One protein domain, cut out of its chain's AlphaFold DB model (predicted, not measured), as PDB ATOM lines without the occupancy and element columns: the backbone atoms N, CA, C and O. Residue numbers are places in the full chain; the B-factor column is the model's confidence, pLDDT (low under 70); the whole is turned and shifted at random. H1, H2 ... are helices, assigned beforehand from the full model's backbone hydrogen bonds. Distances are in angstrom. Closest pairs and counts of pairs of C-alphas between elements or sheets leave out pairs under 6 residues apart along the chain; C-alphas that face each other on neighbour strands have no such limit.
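AT A GLANCE: This is residues 62 to 176 of the 326 residues of an uncharacterized protein of bioreactor metagenome (UniProt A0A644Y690). Two helices, H4 and H5, cross at a steep tilt and make the core; a helical hairpin, H2 and H3, packs crosswise on H5. H1 packs on H4, and the short H6 packs on the side of H4 away from H5. The printed part has 115 residues with six named helices, H1 to H6 in order along the chain, and no named strand; the class is all helix. The whole is compact, with a radius of gyration of the C-alphas of 14.0 A and spans of 40 by 36 by 21 A.

HOW THE PARTS SIT: Begin with the longest helix, H4, residues 115 to 135, and look for H5, residues 144 to 159: the two touch, and the closest C-alphas, those of Phe 129 and Tyr 150, are 5.5 A apart. Their lines stand at a steep tilt of 49 degrees, opposite ways. H4 and H5 are the hub, touching three other helices each. Near residue 152 you will find a kink of 31 degrees in H5. Now look at H1, residues 62 to 73, which touches H4 with the C-alphas of Leu 67 and Phe 128 closest, at 6.1 A; they run opposite ways at 36 degrees, only just a steep tilt. H6, residues 168 to 174, touches H4 at residues 119 to 127 of H4 alone, with the C-alphas of Val 123 and Ala 169 closest, at 6.3 A, and a shallow tilt of 17 degrees, the same way. From H5 go to H2, residues 79 to 90: residues 82 to 86 of H2 touch residues 148 to 152 of H5, about perpendicular at 86 degrees, with the C-alphas of Thr 86 and Arg 148 closest, at 6.0 A. Next find H3, residues 95 to 112, whose residues 102 to 106 touch residues 155 to 159 of H5, about perpendicular at 77 degrees; the closest C-alphas are those of Ile 102 and Leu 156, at 6.0 A. H2 and H3 form a helical hairpin at a shallow tilt of 26 degrees, opposite ways; H3 touches H2 with residues 97 to 101 alone, and the C-alphas of Phe 85 and Leu 98 are closest, at 6.2 A. H3 and H4 are close but not clearly touching, with the C-alphas of Tyr 109 and Gln 118 closest, at 6.9 A. Among the pairs that are apart are H1 and H3, and H5 and H6. In the backbones of H1, H2 and H4 every O i to N i+4 pair is within hydrogen-bond range; in H3 it is 12 of 14, in H5 9 of 12 and in H6 2 of 3.

IN THESE COORDINATES: Find C-alpha 115 at (-6.017, 0.528, 10.210); from there H4 runs 30.2 A to C-alpha 135 at (-26.668, 21.144, 2.470). H5 covers 24.1 A from Ser 144 to Lys 159, and H3 covers 25.1 A from Arg 95 to Glu 112. H1, Asn 62 to Lys 73, and H2, Gln 79 to Phe 90, are 16.7 A long each. H6, Leu 168 to Glu 174, is the shortest, ending at C-alpha 174 at (-9.913, 16.554, -3.091).

THE WHOLE: The two C-alphas farthest apart are those of Lys 91 and Asp 167, at 39.8 A. The printed part has no cut, and no link is long: H1 to H2, H2 to H3 and H3 to H4 are tight, and H4 to H5 and H5 to H6 are short. Read the B-factor column for the model's confidence: the mean pLDDT of the printed part is 80.4, and 22 residues are under 70, namely 62, 134 to 135, 138 to 139, 141 to 142 and 162 to 176. H6 has a mean pLDDT of 37.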
ATOM      1  N   ASN A  62     -30.278  11.601   0.620       69.44
ATOM      2  CA  ASN A  62     -30.182  10.207   1.054       69.44
ATOM      3  C   ASN A  62     -28.750   9.782   1.408       69.44
ATOM      4  O   ASN A  62     -28.572   9.030   2.362       69.44
ATOM      5  N   LYS A  63     -27.724  10.350   0.758       72.38
ATOM      6  CA  LYS A  63     -26.319  10.048   1.083       72.38
ATOM      7  C   LYS A  63     -25.952  10.439   2.522       72.38
ATOM      8  O   LYS A  63     -25.073   9.814   3.105       72.38
ATOM      9  N   LEU A  64     -26.619  11.437   3.121       79.19
ATOM     10  CA  LEU A  64     -26.414  11.763   4.541       79.19
ATOM     11  C   LEU A  64     -26.920  10.649   5.463       79.19
ATOM     12  O   LEU A  64     -26.262  10.375   6.461       79.19
ATOM     13  N   ASN A  65     -28.040   9.993   5.127       83.06
ATOM     14  CA  ASN A  65     -28.513   8.825   5.878       83.06
ATOM     15  C   ASN A  65     -27.532   7.659   5.733       83.06
ATOM     16  O   ASN A  65     -27.140   7.080   6.739       83.06
ATOM     17  N   ASP A  66     -27.071   7.370   4.513       82.25
ATOM     18  CA  ASP A  66     -26.126   6.272   4.273       82.25
ATOM     19  C   ASP A  66     -24.810   6.468   5.043       82.25
ATOM     20  O   ASP A  66     -24.270   5.531   5.636       82.25
ATOM     21  N   LEU A  67     -24.298   7.704   5.057       84.62
ATOM     22  CA  LEU A  67     -23.098   8.069   5.806       84.62
ATOM     23  C   LEU A  67     -23.328   7.990   7.316       84.62
ATOM     24  O   LEU A  67     -22.472   7.460   8.020       84.62
ATOM     25  N   GLN A  68     -24.468   8.485   7.807       89.81
ATOM     26  CA  GLN A  68     -24.827   8.375   9.219       89.81
ATOM     27  C   GLN A  68     -24.890   6.905   9.651       89.81
ATOM     28  O   GLN A  68     -24.222   6.525  10.606       89.81
ATOM     29  N   ASP A  69     -25.615   6.065   8.911       90.31
ATOM     30  CA  ASP A  69     -25.763   4.641   9.210       90.31
ATOM     31  C   ASP A  69     -24.414   3.916   9.215       90.31
ATOM     32  O   ASP A  69     -24.182   3.031  10.038       90.31
ATOM     33  N   ALA A  70     -23.517   4.261   8.289       88.06
ATOM     34  CA  ALA A  70     -22.182   3.677   8.237       88.06
ATOM     35  C   ALA A  70     -21.319   4.090   9.441       88.06
ATOM     36  O   ALA A  70     -20.591   3.254   9.975       88.06
ATOM     37  N   LEU A  71     -21.416   5.349   9.878       92.81
ATOM     38  CA  LEU A  71     -20.697   5.853  11.050       92.81
ATOM     39  C   LEU A  71     -21.240   5.251  12.348       92.81
ATOM     40  O   LEU A  71     -20.462   4.768  13.167       92.81
ATOM     41  N   ASP A  72     -22.564   5.196  12.497       92.75
ATOM     42  CA  ASP A  72     -23.218   4.611  13.665       92.75
ATOM     43  C   ASP A  72     -22.898   3.100  13.763       92.75
ATOM     44  O   ASP A  72     -22.651   2.580  14.852       92.75
ATOM     45  N   LYS A  73     -22.802   2.376  12.635       92.44
ATOM     46  CA  LYS A  73     -22.395   0.953  12.601       92.44
ATOM     47  C   LYS A  73     -20.948   0.700  13.018       92.44
ATOM     48  O   LYS A  73     -20.657  -0.406  13.463       92.44
ATOM     49  N   ALA A  74     -20.059   1.681  12.878       90.31
ATOM     50  CA  ALA A  74     -18.666   1.537  13.297       90.31
ATOM     51  C   ALA A  74     -18.507   1.522  14.825       90.31
ATOM     52  O   ALA A  74     -17.458   1.111  15.309       90.31
ATOM     53  N   GLN A  75     -19.536   1.950  15.575       92.06
ATOM     54  CA  GLN A  75     -19.579   1.908  17.045       92.06
ATOM     55  C   GLN A  75     -18.388   2.614  17.725       92.06
ATOM     56  O   GLN A  75     -18.006   2.265  18.833       92.06
ATOM     57  N   VAL A  76     -17.824   3.636  17.071       93.00
ATOM     58  CA  VAL A  76     -16.794   4.538  17.639       93.00
ATOM     59  C   VAL A  76     -17.386   5.505  18.669       93.00
ATOM     60  O   VAL A  76     -16.685   6.098  19.486       93.00
ATOM     61  N   TYR A  77     -18.687   5.742  18.558       94.56
ATOM     62  CA  TYR A  77     -19.469   6.564  19.459       94.56
ATOM     63  C   TYR A  77     -20.868   5.957  19.570       94.56
ATOM     64  O   TYR A  77     -21.346   5.287  18.650       94.56
ATOM     65  N   SER A  78     -21.551   6.228  20.678       94.19
ATOM     66  CA  SER A  78     -22.975   5.929  20.824       94.19
ATOM     67  C   SER A  78     -23.839   7.161  20.552       94.19
ATOM     68  O   SER A  78     -23.384   8.305  20.643       94.19
ATOM     69  N   GLN A  79     -25.124   6.938  20.268       92.81
ATOM     70  CA  GLN A  79     -26.091   8.028  20.128       92.81
ATOM     71  C   GLN A  79     -26.159   8.892  21.401       92.81
ATOM     72  O   GLN A  79     -26.285  10.115  21.311       92.81
ATOM     73  N   ASP A  80     -26.006   8.273  22.574       94.19
ATOM     74  CA  ASP A  80     -25.969   8.970  23.859       94.19
ATOM     75  C   ASP A  80     -24.716   9.842  24.009       94.19
ATOM     76  O   ASP A  80     -24.824  10.958  24.517       94.19
ATOM     77  N   ASP A  81     -23.548   9.402  23.521       93.81
ATOM     78  CA  ASP A  81     -22.323  10.218  23.541       93.81
ATOM     79  C   ASP A  81     -22.510  11.499  22.706       93.81
ATOM     80  O   ASP A  81     -22.175  12.596  23.161       93.81
ATOM     81  N   VAL A  82     -23.124  11.384  21.522       95.56
ATOM     82  CA  VAL A  82     -23.424  12.524  20.635       95.56
ATOM     83  C   VAL A  82     -24.419  13.487  21.288       95.56
ATOM     84  O   VAL A  82     -24.227  14.708  21.270       95.56
ATOM     85  N   VAL A  83     -25.495  12.962  21.881       94.31
ATOM     86  CA  VAL A  83     -26.515  13.780  22.554       94.31
ATOM     87  C   VAL A  83     -25.932  14.472  23.785       94.31
ATOM     88  O   VAL A  83     -26.068  15.688  23.902       94.31
ATOM     89  N   ASN A  84     -25.230  13.739  24.649       93.69
ATOM     90  CA  ASN A  84     -24.624  14.276  25.864       93.69
ATOM     91  C   ASN A  84     -23.585  15.361  25.543       93.69
ATOM     92  O   ASN A  84     -23.652  16.467  26.082       93.69
ATOM     93  N   PHE A  85     -22.682  15.092  24.592       94.06
ATOM     94  CA  PHE A  85     -21.691  16.070  24.144       94.06
ATOM     95  C   PHE A  85     -22.354  17.363  23.668       94.06
ATOM     96  O   PHE A  85     -21.970  18.459  24.073       94.06
ATOM     97  N   THR A  86     -23.370  17.247  22.813       91.50
ATOM     98  CA  THR A  86     -24.019  18.423  22.228       91.50
ATOM     99  C   THR A  86     -24.848  19.201  23.241       91.50
ATOM    100  O   THR A  86     -24.843  20.429  23.205       91.50
ATOM    101  N   GLU A  87     -25.510  18.533  24.185       92.25
ATOM    102  CA  GLU A  87     -26.218  19.214  25.272       92.25
ATOM    103  C   GLU A  87     -25.282  20.007  26.181       92.25
ATOM    104  O   GLU A  87     -25.605  21.140  26.537       92.25
ATOM    105  N   LEU A  88     -24.130  19.439  26.542       89.69
ATOM    106  CA  LEU A  88     -23.108  20.141  27.317       89.69
ATOM    107  C   LEU A  88     -22.511  21.301  26.512       89.69
ATOM    108  O   LEU A  88     -22.377  22.409  27.028       89.69
ATOM    109  N   TYR A  89     -22.236  21.082  25.225       88.50
ATOM    110  CA  TYR A  89     -21.680  22.103  24.342       88.50
ATOM    111  C   TYR A  89     -22.602  23.324  24.210       88.50
ATOM    112  O   TYR A  89     -22.151  24.456  24.373       88.50
ATOM    113  N   PHE A  90     -23.904  23.115  23.983       88.69
ATOM    114  CA  PHE A  90     -24.875  24.212  23.879       88.69
ATOM    115  C   PHE A  90     -25.207  24.879  25.220       88.69
ATOM    116  O   PHE A  90     -25.760  25.977  25.229       88.69
ATOM    117  N   LYS A  91     -24.858  24.248  26.345       90.94
ATOM    118  CA  LYS A  91     -24.893  24.859  27.684       90.94
ATOM    119  C   LYS A  91     -23.608  25.621  28.028       90.94
ATOM    120  O   LYS A  91     -23.477  26.065  29.162       90.94
ATOM    121  N   GLU A  92     -22.686  25.762  27.073       88.00
ATOM    122  CA  GLU A  92     -21.384  26.414  27.260       88.00
ATOM    123  C   GLU A  92     -20.534  25.754  28.363       88.00
ATOM    124  O   GLU A  92     -19.776  26.428  29.061       88.00
ATOM    125  N   ALA A  93     -20.653  24.429  28.519       86.81
ATOM    126  CA  ALA A  93     -19.857  23.662  29.475       86.81
ATOM    127  C   ALA A  93     -18.349  23.796  29.204       86.81
ATOM    128  O   ALA A  93     -17.901  23.997  28.067       86.81
ATOM    129  N   GLU A  94     -17.544  23.655  30.257       85.56
ATOM    130  CA  GLU A  94     -16.095  23.767  30.128       85.56
ATOM    131  C   GLU A  94     -15.500  22.573  29.372       85.56
ATOM    132  O   GLU A  94     -16.029  21.460  29.361       85.56
ATOM    133  N   ARG A  95     -14.321  22.776  28.770       81.56
ATOM    134  CA  ARG A  95     -13.614  21.705  28.047       81.56
ATOM    135  C   ARG A  95     -13.354  20.467  28.901       81.56
ATOM    136  O   ARG A  95     -13.367  19.372  28.362       81.56
ATOM    137  N   GLN A  96     -13.169  20.631  30.210       84.81
ATOM    138  CA  GLN A  96     -12.959  19.514  31.136       84.81
ATOM    139  C   GLN A  96     -14.139  18.535  31.184       84.81
ATOM    140  O   GLN A  96     -13.932  17.374  31.517       84.81
ATOM    141  N   GLU A  97     -15.348  18.978  30.836       84.00
ATOM    142  CA  GLU A  97     -16.541  18.127  30.775       84.00
ATOM    143  C   GLU A  97     -16.743  17.523  29.377       84.00
ATOM    144  O   GLU A  97     -17.225  16.400  29.244       84.00
ATOM    145  N   LEU A  98     -16.337  18.248  28.330       85.06
ATOM    146  CA  LEU A  98     -16.501  17.840  26.931       85.06
ATOM    147  C   LEU A  98     -15.406  16.882  26.443       85.06
ATOM    148  O   LEU A  98     -15.695  15.910  25.745       85.06
ATOM    149  N   ASP A  99     -14.148  17.163  26.792       87.69
ATOM    150  CA  ASP A  99     -12.987  16.395  26.339       87.69
ATOM    151  C   ASP A  99     -13.058  14.912  26.733       87.69
ATOM    152  O   ASP A  99     -12.801  14.094  25.852       87.69
ATOM    153  N   PRO A 100     -13.490  14.517  27.951       92.88
ATOM    154  CA  PRO A 100     -13.601  13.105  28.324       92.88
ATOM    155  C   PRO A 100     -14.526  12.285  27.418       92.88
ATOM    156  O   PRO A 100     -14.241  11.117  27.159       92.88
ATOM    157  N   ILE A 101     -15.615  12.884  26.920       92.31
ATOM    158  CA  ILE A 101     -16.552  12.206  26.012       92.31
ATOM    159  C   ILE A 101     -15.857  11.926  24.679       92.31
ATOM    160  O   ILE A 101     -15.885  10.805  24.179       92.31
ATOM    161  N   ILE A 102     -15.177  12.934  24.127       92.75
ATOM    162  CA  ILE A 102     -14.446  12.781  22.868       92.75
ATOM    163  C   ILE A 102     -13.266  11.822  23.040       92.75
ATOM    164  O   ILE A 102     -13.038  10.979  22.180       92.75
ATOM    165  N   ASP A 103     -12.519  11.924  24.137       90.94
ATOM    166  CA  ASP A 103     -11.331  11.106  24.382       90.94
ATOM    167  C   ASP A 103     -11.691   9.625  24.565       90.94
ATOM    168  O   ASP A 103     -10.951   8.761  24.093       90.94
ATOM    169  N   LYS A 104     -12.858   9.323  25.156       95.12
ATOM    170  CA  LYS A 104     -13.433   7.970  25.170       95.12
ATOM    171  C   LYS A 104     -13.637   7.447  23.742       95.12
ATOM    172  O   LYS A 104     -13.130   6.377  23.420       95.12
ATOM    173  N   CYS A 105     -14.295   8.214  22.873       94.31
ATOM    174  CA  CYS A 105     -14.521   7.819  21.477       94.31
ATOM    175  C   CYS A 105     -13.214   7.699  20.674       94.31
ATOM    176  O   CYS A 105     -13.078   6.834  19.817       94.31
ATOM    177  N   VAL A 106     -12.212   8.537  20.961       92.75
ATOM    178  CA  VAL A 106     -10.873   8.419  20.360       92.75
ATOM    179  C   VAL A 106     -10.195   7.117  20.794       92.75
ATOM    180  O   VAL A 106      -9.517   6.487  19.985       92.75
ATOM    181  N   ALA A 107     -10.360   6.707  22.053       93.50
ATOM    182  CA  ALA A 107      -9.831   5.439  22.539       93.50
ATOM    183  C   ALA A 107     -10.535   4.244  21.879       93.50
ATOM    184  O   ALA A 107      -9.851   3.332  21.423       93.50
ATOM    185  N   GLU A 108     -11.866   4.273  21.763       92.62
ATOM    186  CA  GLU A 108     -12.638   3.251  21.038       92.62
ATOM    187  C   GLU A 108     -12.196   3.169  19.569       92.62
ATOM    188  O   GLU A 108     -11.865   2.089  19.087       92.62
ATOM    189  N   TYR A 109     -12.044   4.312  18.890       92.25
ATOM    190  CA  TYR A 109     -11.529   4.370  17.519       92.25
ATOM    191  C   TYR A 109     -10.157   3.701  17.362       92.25
ATOM    192  O   TYR A 109      -9.934   2.966  16.409       92.25
ATOM    193  N   LYS A 110      -9.222   3.956  18.286       89.31
ATOM    194  CA  LYS A 110      -7.851   3.432  18.179       89.31
ATOM    195  C   LYS A 110      -7.724   1.963  18.573       89.31
ATOM    196  O   LYS A 110      -6.839   1.289  18.060       89.31
ATOM    197  N   ASN A 111      -8.547   1.501  19.512       90.62
ATOM    198  CA  ASN A 111      -8.406   0.171  20.102       90.62
ATOM    199  C   ASN A 111      -9.296  -0.881  19.427       90.62
ATOM    200  O   ASN A 111      -8.895  -2.039  19.354       90.62
ATOM    201  N   GLU A 112     -10.481  -0.492  18.949       89.75
ATOM    202  CA  GLU A 112     -11.481  -1.431  18.422       89.75
ATOM    203  C   GLU A 112     -11.461  -1.531  16.886       89.75
ATOM    204  O   GLU A 112     -11.866  -2.552  16.330       89.75
ATOM    205  N   LEU A 113     -10.972  -0.502  16.179       88.62
ATOM    206  CA  LEU A 113     -10.839  -0.515  14.718       88.62
ATOM    207  C   LEU A 113      -9.406  -0.850  14.289       88.62
ATOM    208  O   LEU A 113      -8.438  -0.339  14.851       88.62
ATOM    209  N   ASN A 114      -9.284  -1.653  13.230       87.81
ATOM    210  CA  ASN A 114      -8.023  -1.852  12.514       87.81
ATOM    211  C   ASN A 114      -7.705  -0.654  11.593       87.81
ATOM    212  O   ASN A 114      -8.556   0.205  11.380       87.81
ATOM    213  N   GLU A 115      -6.493  -0.597  11.037       80.56
ATOM    214  CA  GLU A 115      -6.017   0.528  10.210       80.56
ATOM    215  C   GLU A 115      -6.943   0.833   9.017       80.56
ATOM    216  O   GLU A 115      -7.334   1.985   8.821       80.56
ATOM    217  N   ASP A 116      -7.399  -0.193   8.294       78.56
ATOM    218  CA  ASP A 116      -8.336  -0.032   7.174       78.56
ATOM    219  C   ASP A 116      -9.669   0.589   7.618       78.56
ATOM    220  O   ASP A 116     -10.178   1.528   6.999       78.56
ATOM    221  N   ALA A 117     -10.250   0.086   8.711       84.38
ATOM    222  CA  ALA A 117     -11.528   0.568   9.220       84.38
ATOM    223  C   ALA A 117     -11.404   1.952   9.878       84.38
ATOM    224  O   ALA A 117     -12.350   2.739   9.838       84.38
ATOM    225  N   GLN A 118     -10.235   2.284  10.430       84.81
ATOM    226  CA  GLN A 118      -9.897   3.627  10.896       84.81
ATOM    227  C   GLN A 118      -9.906   4.626   9.730       84.81
ATOM    228  O   GLN A 118     -10.597   5.648   9.790       84.81
ATOM    229  N   ILE A 119      -9.206   4.309   8.637       80.31
ATOM    230  CA  ILE A 119      -9.179   5.139   7.424       80.31
ATOM    231  C   ILE A 119     -10.595   5.308   6.859       80.31
ATOM    232  O   ILE A 119     -11.028   6.434   6.600       80.31
ATOM    233  N   ASP A 120     -11.337   4.211   6.714       79.94
ATOM    234  CA  ASP A 120     -12.703   4.210   6.188       79.94
ATOM    235  C   ASP A 120     -13.664   5.051   7.048       79.94
ATOM    236  O   ASP A 120     -14.385   5.911   6.524       79.94
ATOM    237  N   PHE A 121     -13.620   4.894   8.376       88.31
ATOM    238  CA  PHE A 121     -14.400   5.714   9.304       88.31
ATOM    239  C   PHE A 121     -14.040   7.197   9.181       88.31
ATOM    240  O   PHE A 121     -14.926   8.046   9.067       88.31
ATOM    241  N   TYR A 122     -12.747   7.528   9.156       85.19
ATOM    242  CA  TYR A 122     -12.279   8.908   9.048       85.19
ATOM    243  C   TYR A 122     -12.738   9.579   7.743       85.19
ATOM    244  O   TYR A 122     -13.192  10.732   7.759       85.19
ATOM    245  N   VAL A 123     -12.674   8.863   6.615       78.62
ATOM    246  CA  VAL A 123     -13.155   9.348   5.310       78.62
ATOM    247  C   VAL A 123     -14.662   9.599   5.347       78.62
ATOM    248  O   VAL A 123     -15.112  10.682   4.959       78.62
ATOM    249  N   LYS A 124     -15.447   8.650   5.870       82.44
ATOM    250  CA  LYS A 124     -16.907   8.789   5.997       82.44
ATOM    251  C   LYS A 124     -17.299   9.932   6.928       82.44
ATOM    252  O   LYS A 124     -18.172  10.725   6.577       82.44
ATOM    253  N   ALA A 125     -16.608  10.084   8.057       87.31
ATOM    254  CA  ALA A 125     -16.860  11.141   9.033       87.31
ATOM    255  C   ALA A 125     -16.632  12.524   8.415       87.31
ATOM    256  O   ALA A 125     -17.464  13.425   8.545       87.31
ATOM    257  N   LYS A 126     -15.531  12.688   7.671       80.69
ATOM    258  CA  LYS A 126     -15.265  13.919   6.920       80.69
ATOM    259  C   LYS A 126     -16.281  14.177   5.816       80.69
ATOM    260  O   LYS A 126     -16.678  15.329   5.636       80.69
ATOM    261  N   SER A 127     -16.683  13.138   5.089       77.25
ATOM    262  CA  SER A 127     -17.696  13.245   4.038       77.25
ATOM    263  C   SER A 127     -19.022  13.747   4.611       77.25
ATOM    264  O   SER A 127     -19.547  14.754   4.137       77.25
ATOM    265  N   PHE A 128     -19.493  13.148   5.714       85.12
ATOM    266  CA  PHE A 128     -20.696  13.593   6.419       85.12
ATOM    267  C   PHE A 128     -20.572  15.047   6.879       85.12
ATOM    268  O   PHE A 128     -21.428  15.873   6.565       85.12
ATOM    269  N   PHE A 129     -19.480  15.385   7.578       83.81
ATOM    270  CA  PHE A 129     -19.244  16.730   8.105       83.81
ATOM    271  C   PHE A 129     -19.319  17.805   7.008       83.81
ATOM    272  O   PHE A 129     -19.979  18.830   7.182       83.81
ATOM    273  N   ARG A 130     -18.686  17.559   5.852       73.19
ATOM    274  CA  ARG A 130     -18.686  18.485   4.709       73.19
ATOM    275  C   ARG A 130     -20.041  18.544   4.007       73.19
ATOM    276  O   ARG A 130     -20.537  19.636   3.732       73.19
ATOM    277  N   MET A 131     -20.647  17.388   3.735       72.88
ATOM    278  CA  MET A 131     -21.931  17.298   3.039       72.88
ATOM    279  C   MET A 131     -23.049  17.970   3.839       72.88
ATOM    280  O   MET A 131     -23.836  18.734   3.280       72.88
ATOM    281  N   TYR A 132     -23.074  17.759   5.157       81.44
ATOM    282  CA  TYR A 132     -24.028  18.413   6.040       81.44
ATOM    283  C   TYR A 132     -23.827  19.933   6.067       81.44
ATOM    284  O   TYR A 132     -24.791  20.675   5.898       81.44
ATOM    285  N   ALA A 133     -22.583  20.412   6.203       76.88
ATOM    286  CA  ALA A 133     -22.267  21.845   6.197       76.88
ATOM    287  C   ALA A 133     -22.640  22.554   4.886       76.88
ATOM    288  O   ALA A 133     -22.924  23.754   4.884       76.88
ATOM    289  N   PHE A 134     -22.601  21.834   3.763       69.94
ATOM    290  CA  PHE A 134     -23.041  22.342   2.469       69.94
ATOM    291  C   PHE A 134     -24.567  22.379   2.376       69.94
ATOM    292  O   PHE A 134     -25.148  23.431   2.107       69.94
ATOM    293  N   LEU A 135     -25.226  21.248   2.638       69.62
ATOM    294  CA  LEU A 135     -26.668  21.144   2.470       69.62
ATOM    295  C   LEU A 135     -27.460  21.948   3.508       69.62
ATOM    296  O   LEU A 135     -28.531  22.440   3.172       69.62
ATOM    297  N   SER A 136     -26.951  22.152   4.727       77.00
ATOM    298  CA  SER A 136     -27.644  22.938   5.764       77.00
ATOM    299  C   SER A 136     -27.776  24.423   5.407       77.00
ATOM    300  O   SER A 136     -28.645  25.118   5.930       77.00
ATOM    301  N   LYS A 137     -26.951  24.915   4.471       70.19
ATOM    302  CA  LYS A 137     -27.069  26.263   3.888       70.19
ATOM    303  C   LYS A 137     -28.168  26.348   2.826       70.19
ATOM    304  O   LYS A 137     -28.649  27.441   2.537       70.19
ATOM    305  N   LEU A 138     -28.521  25.217   2.221       63.59
ATOM    306  CA  LEU A 138     -29.457  25.109   1.100       63.59
ATOM    307  C   LEU A 138     -30.851  24.670   1.542       63.59
ATOM    308  O   LEU A 138     -31.850  25.101   0.969       63.59
ATOM    309  N   LEU A 139     -30.910  23.797   2.541       67.38
ATOM    310  CA  LEU A 139     -32.106  23.108   2.986       67.38
ATOM    311  C   LEU A 139     -32.243  23.258   4.498       67.38
ATOM    312  O   LEU A 139     -31.290  23.072   5.253       67.38
ATOM    313  N   SER A 140     -33.459  23.546   4.952       70.88
ATOM    314  CA  SER A 140     -33.804  23.376   6.360       70.88
ATOM    315  C   SER A 140     -34.065  21.898   6.619       70.88
ATOM    316  O   SER A 140     -35.019  21.325   6.093       70.88
ATOM    317  N   PHE A 141     -33.208  21.270   7.414       69.12
ATOM    318  CA  PHE A 141     -33.368  19.872   7.783       69.12
ATOM    319  C   PHE A 141     -34.282  19.711   8.999       69.12
ATOM    320  O   PHE A 141     -34.142  20.420   9.990       69.12
ATOM    321  N   ASN A 142     -35.170  18.714   8.950       68.31
ATOM    322  CA  ASN A 142     -36.012  18.307  10.084       68.31
ATOM    323  C   ASN A 142     -35.379  17.181  10.929       68.31
ATOM    324  O   ASN A 142     -36.073  16.543  11.717       68.31
ATOM    325  N   ASN A 143     -34.077  16.917  10.770       80.69
ATOM    326  CA  ASN A 143     -33.361  15.892  11.528       80.69
ATOM    327  C   ASN A 143     -32.399  16.542  12.534       80.69
ATOM    328  O   ASN A 143     -31.331  17.031  12.168       80.69
ATOM    329  N   SER A 144     -32.775  16.530  13.813       86.56
ATOM    330  CA  SER A 144     -31.966  17.099  14.896       86.56
ATOM    331  C   SER A 144     -30.704  16.290  15.199       86.56
ATOM    332  O   SER A 144     -29.740  16.846  15.724       86.56
ATOM    333  N   TYR A 145     -30.686  14.994  14.871       90.25
ATOM    334  CA  TYR A 145     -29.514  14.153  15.089       90.25
ATOM    335  C   TYR A 145     -28.379  14.524  14.136       90.25
ATOM    336  O   TYR A 145     -27.235  14.568  14.567       90.25
ATOM    337  N   TRP A 146     -28.677  14.888  12.885       89.94
ATOM    338  CA  TRP A 146     -27.646  15.314  11.935       89.94
ATOM    339  C   TRP A 146     -26.888  16.558  12.387       89.94
ATOM    340  O   TRP A 146     -25.662  16.575  12.336       89.94
ATOM    341  N   GLU A 147     -27.602  17.569  12.887       89.12
ATOM    342  CA  GLU A 147     -26.978  18.771  13.453       89.12
ATOM    343  C   GLU A 147     -26.077  18.401  14.635       89.12
ATOM    344  O   GLU A 147     -24.936  18.853  14.732       89.12
ATOM    345  N   ARG A 148     -26.564  17.529  15.525       93.00
ATOM    346  CA  ARG A 148     -25.790  17.083  16.684       93.00
ATOM    347  C   ARG A 148     -24.540  16.307  16.271       93.00
ATOM    348  O   ARG A 148     -23.455  16.587  16.778       93.00
ATOM    349  N   LEU A 149     -24.679  15.388  15.321       94.25
ATOM    350  CA  LEU A 149     -23.578  14.605  14.779       94.25
ATOM    351  C   LEU A 149     -22.548  15.509  14.093       94.25
ATOM    352  O   LEU A 149     -21.354  15.344  14.313       94.25
ATOM    353  N   TYR A 150     -22.981  16.523  13.342       92.25
ATOM    354  CA  TYR A 150     -22.087  17.517  12.748       92.25
ATOM    355  C   TYR A 150     -21.231  18.236  13.801       92.25
ATOM    356  O   TYR A 150     -20.004  18.303  13.662       92.25
ATOM    357  N   TRP A 151     -21.852  18.735  14.877       89.75
ATOM    358  CA  TRP A 151     -21.120  19.388  15.964       89.75
ATOM    359  C   TRP A 151     -20.183  18.432  16.687       89.75
ATOM    360  O   TRP A 151     -19.051  18.807  16.965       89.75
ATOM    361  N   PHE A 152     -20.610  17.202  16.944       93.75
ATOM    362  CA  PHE A 152     -19.772  16.179  17.562       93.75
ATOM    363  C   PHE A 152     -18.544  15.835  16.697       93.75
ATOM    364  O   PHE A 152     -17.401  15.921  17.155       93.75
ATOM    365  N   LEU A 153     -18.753  15.547  15.407       92.12
ATOM    366  CA  LEU A 153     -17.687  15.203  14.462       92.12
ATOM    367  C   LEU A 153     -16.672  16.337  14.278       92.12
ATOM    368  O   LEU A 153     -15.485  16.065  14.102       92.12
ATOM    369  N   LYS A 154     -17.099  17.601  14.395       87.50
ATOM    370  CA  LYS A 154     -16.203  18.770  14.386       87.50
ATOM    371  C   LYS A 154     -15.072  18.660  15.416       87.50
ATOM    372  O   LYS A 154     -13.968  19.139  15.156       87.50
ATOM    373  N   PHE A 155     -15.343  18.052  16.572       88.25
ATOM    374  CA  PHE A 155     -14.372  17.866  17.653       88.25
ATOM    375  C   PHE A 155     -13.682  16.503  17.610       88.25
ATOM    376  O   PHE A 155     -12.511  16.416  17.984       88.25
ATOM    377  N   LEU A 156     -14.366  15.462  17.126       90.38
ATOM    378  CA  LEU A 156     -13.790  14.124  17.010       90.38
ATOM    379  C   LEU A 156     -12.737  14.042  15.894       90.38
ATOM    380  O   LEU A 156     -11.611  13.621  16.151       90.38
ATOM    381  N   ILE A 157     -13.065  14.499  14.676       87.81
ATOM    382  CA  ILE A 157     -12.223  14.366  13.468       87.81
ATOM    383  C   ILE A 157     -10.768  14.835  13.687       87.81
ATOM    384  O   ILE A 157      -9.854  14.111  13.285       87.81
ATOM    385  N   PRO A 158     -10.490  15.991  14.327       84.44
ATOM    386  CA  PRO A 158      -9.116  16.435  14.572       84.44
ATOM    387  C   PRO A 158      -8.281  15.499  15.457       84.44
ATOM    388  O   PRO A 158      -7.055  15.528  15.356       84.44
ATOM    389  N   LYS A 159      -8.914  14.695  16.325       85.50
ATOM    390  CA  LYS A 159      -8.234  13.802  17.278       85.50
ATOM    391  C   LYS A 159      -8.020  12.373  16.746       85.50
ATOM    392  O   LYS A 159      -7.230  11.634  17.330       85.50
ATOM    393  N   ILE A 160      -8.670  12.001  15.640       84.88
ATOM    394  CA  ILE A 160      -8.636  10.643  15.054       84.88
ATOM    395  C   ILE A 160      -7.926  10.575  13.690       84.88
ATOM    396  O   ILE A 160      -8.150   9.652  12.915       84.88
ATOM    397  N   LYS A 161      -7.093  11.567  13.355       77.94
ATOM    398  CA  LYS A 161      -6.382  11.600  12.070       77.94
ATOM    399  C   LYS A 161      -5.418  10.393  11.950       77.94
ATOM    400  O   LYS A 161      -4.546  10.292  12.811       77.94
ATOM    401  N   PRO A 162      -5.534   9.541  10.909       69.12
ATOM    402  CA  PRO A 162      -4.595   8.439  10.663       69.12
ATOM    403  C   PRO A 162      -3.173   8.935  10.355       69.12
ATOM    404  O   PRO A 162      -3.014  10.022   9.782       69.12
ATOM    405  N   ASP A 163      -2.161   8.136  10.713       60.53
ATOM    406  CA  ASP A 163      -0.736   8.436  10.486       60.53
ATOM    407  C   ASP A 163      -0.332   8.259   9.010       60.53
ATOM    408  O   ASP A 163       0.388   9.096   8.460       60.53
ATOM    409  N   GLU A 164      -0.882   7.246   8.335       53.62
ATOM    410  CA  GLU A 164      -0.765   7.042   6.891       53.62
ATOM    411  C   GLU A 164      -2.108   7.357   6.227       53.62
ATOM    412  O   GLU A 164      -3.113   6.677   6.421       53.62
ATOM    413  N   ILE A 165      -2.155   8.445   5.461       47.34
ATOM    414  CA  ILE A 165      -3.279   8.703   4.560       47.34
ATOM    415  C   ILE A 165      -2.853   8.136   3.209       47.34
ATOM    416  O   ILE A 165      -2.283   8.864   2.393       47.34
ATOM    417  N   GLU A 166      -3.084   6.839   2.995       40.62
ATOM    418  CA  GLU A 166      -3.005   6.260   1.654       40.62
ATOM    419  C   GLU A 166      -3.899   7.057   0.688       40.62
ATOM    420  O   GLU A 166      -4.959   7.592   1.042       40.62
ATOM    421  N   ASP A 167      -3.437   7.143  -0.558       44.53
ATOM    422  CA  ASP A 167      -3.925   7.997  -1.651       44.53
ATOM    423  C   ASP A 167      -5.434   7.831  -1.974       44.53
ATOM    424  O   ASP A 167      -6.041   8.664  -2.648       44.53
ATOM    425  N   LEU A 168      -6.087   6.800  -1.425       37.81
ATOM    426  CA  LEU A 168      -7.527   6.527  -1.526       37.81
ATOM    427  C   LEU A 168      -8.400   7.613  -0.888       37.81
ATOM    428  O   LEU A 168      -9.450   7.974  -1.426       37.81
ATOM    429  N   ALA A 169      -7.958   8.187   0.232       37.28
ATOM    430  CA  ALA A 169      -8.678   9.291   0.848       37.28
ATOM    431  C   ALA A 169      -8.475  10.587   0.059       37.28
ATOM    432  O   ALA A 169      -9.356  11.435   0.084       37.28
ATOM    433  N   LYS A 170      -7.360  10.756  -0.666       39.12
ATOM    434  CA  LYS A 170      -7.047  11.987  -1.405       39.12
ATOM    435  C   LYS A 170      -8.066  12.274  -2.502       39.12
ATOM    436  O   LYS A 170      -8.525  13.400  -2.567       39.12
ATOM    437  N   GLY A 171      -8.525  11.281  -3.264       35.66
ATOM    438  CA  GLY A 171      -9.543  11.494  -4.307       35.66
ATOM    439  C   GLY A 171     -10.917  11.936  -3.771       35.66
ATOM    440  O   GLY A 171     -11.554  12.814  -4.346       35.66
ATOM    441  N   ILE A 172     -11.355  11.387  -2.629       37.66
ATOM    442  CA  ILE A 172     -12.613  11.766  -1.948       37.66
ATOM    443  C   ILE A 172     -12.435  13.071  -1.148       37.66
ATOM    444  O   ILE A 172     -13.356  13.882  -1.039       37.66
ATOM    445  N   LEU A 173     -11.237  13.303  -0.604       37.66
ATOM    446  CA  LEU A 173     -10.866  14.529   0.094       37.66
ATOM    447  C   LEU A 173     -10.781  15.701  -0.884       37.66
ATOM    448  O   LEU A 173     -11.389  16.721  -0.586       37.66
ATOM    449  N   GLU A 174     -10.106  15.553  -2.027       35.59
ATOM    450  CA  GLU A 174      -9.913  16.554  -3.091       35.59
ATOM    451  C   GLU A 174     -11.213  16.846  -3.855       35.59
ATOM    452  O   GLU A 174     -11.426  17.980  -4.277       35.59
ATOM    453  N   ALA A 175     -12.137  15.878  -3.942       37.41
ATOM    454  CA  ALA A 175     -13.480  16.076  -4.501       37.41
ATOM    455  C   ALA A 175     -14.292  17.180  -3.810       37.41
ATOM    456  O   ALA A 175     -15.252  17.704  -4.373       37.41
ATOM    457  N   ILE A 176     -13.933  17.491  -2.563       40.47
ATOM    458  CA  ILE A 176     -14.646  18.417  -1.686       40.47
ATOM    459  C   ILE A 176     -13.624  19.196  -0.825       40.47
ATOM    460  O   ILE A 176     -13.876  19.471   0.348       40.47
TER     461      ILE A 176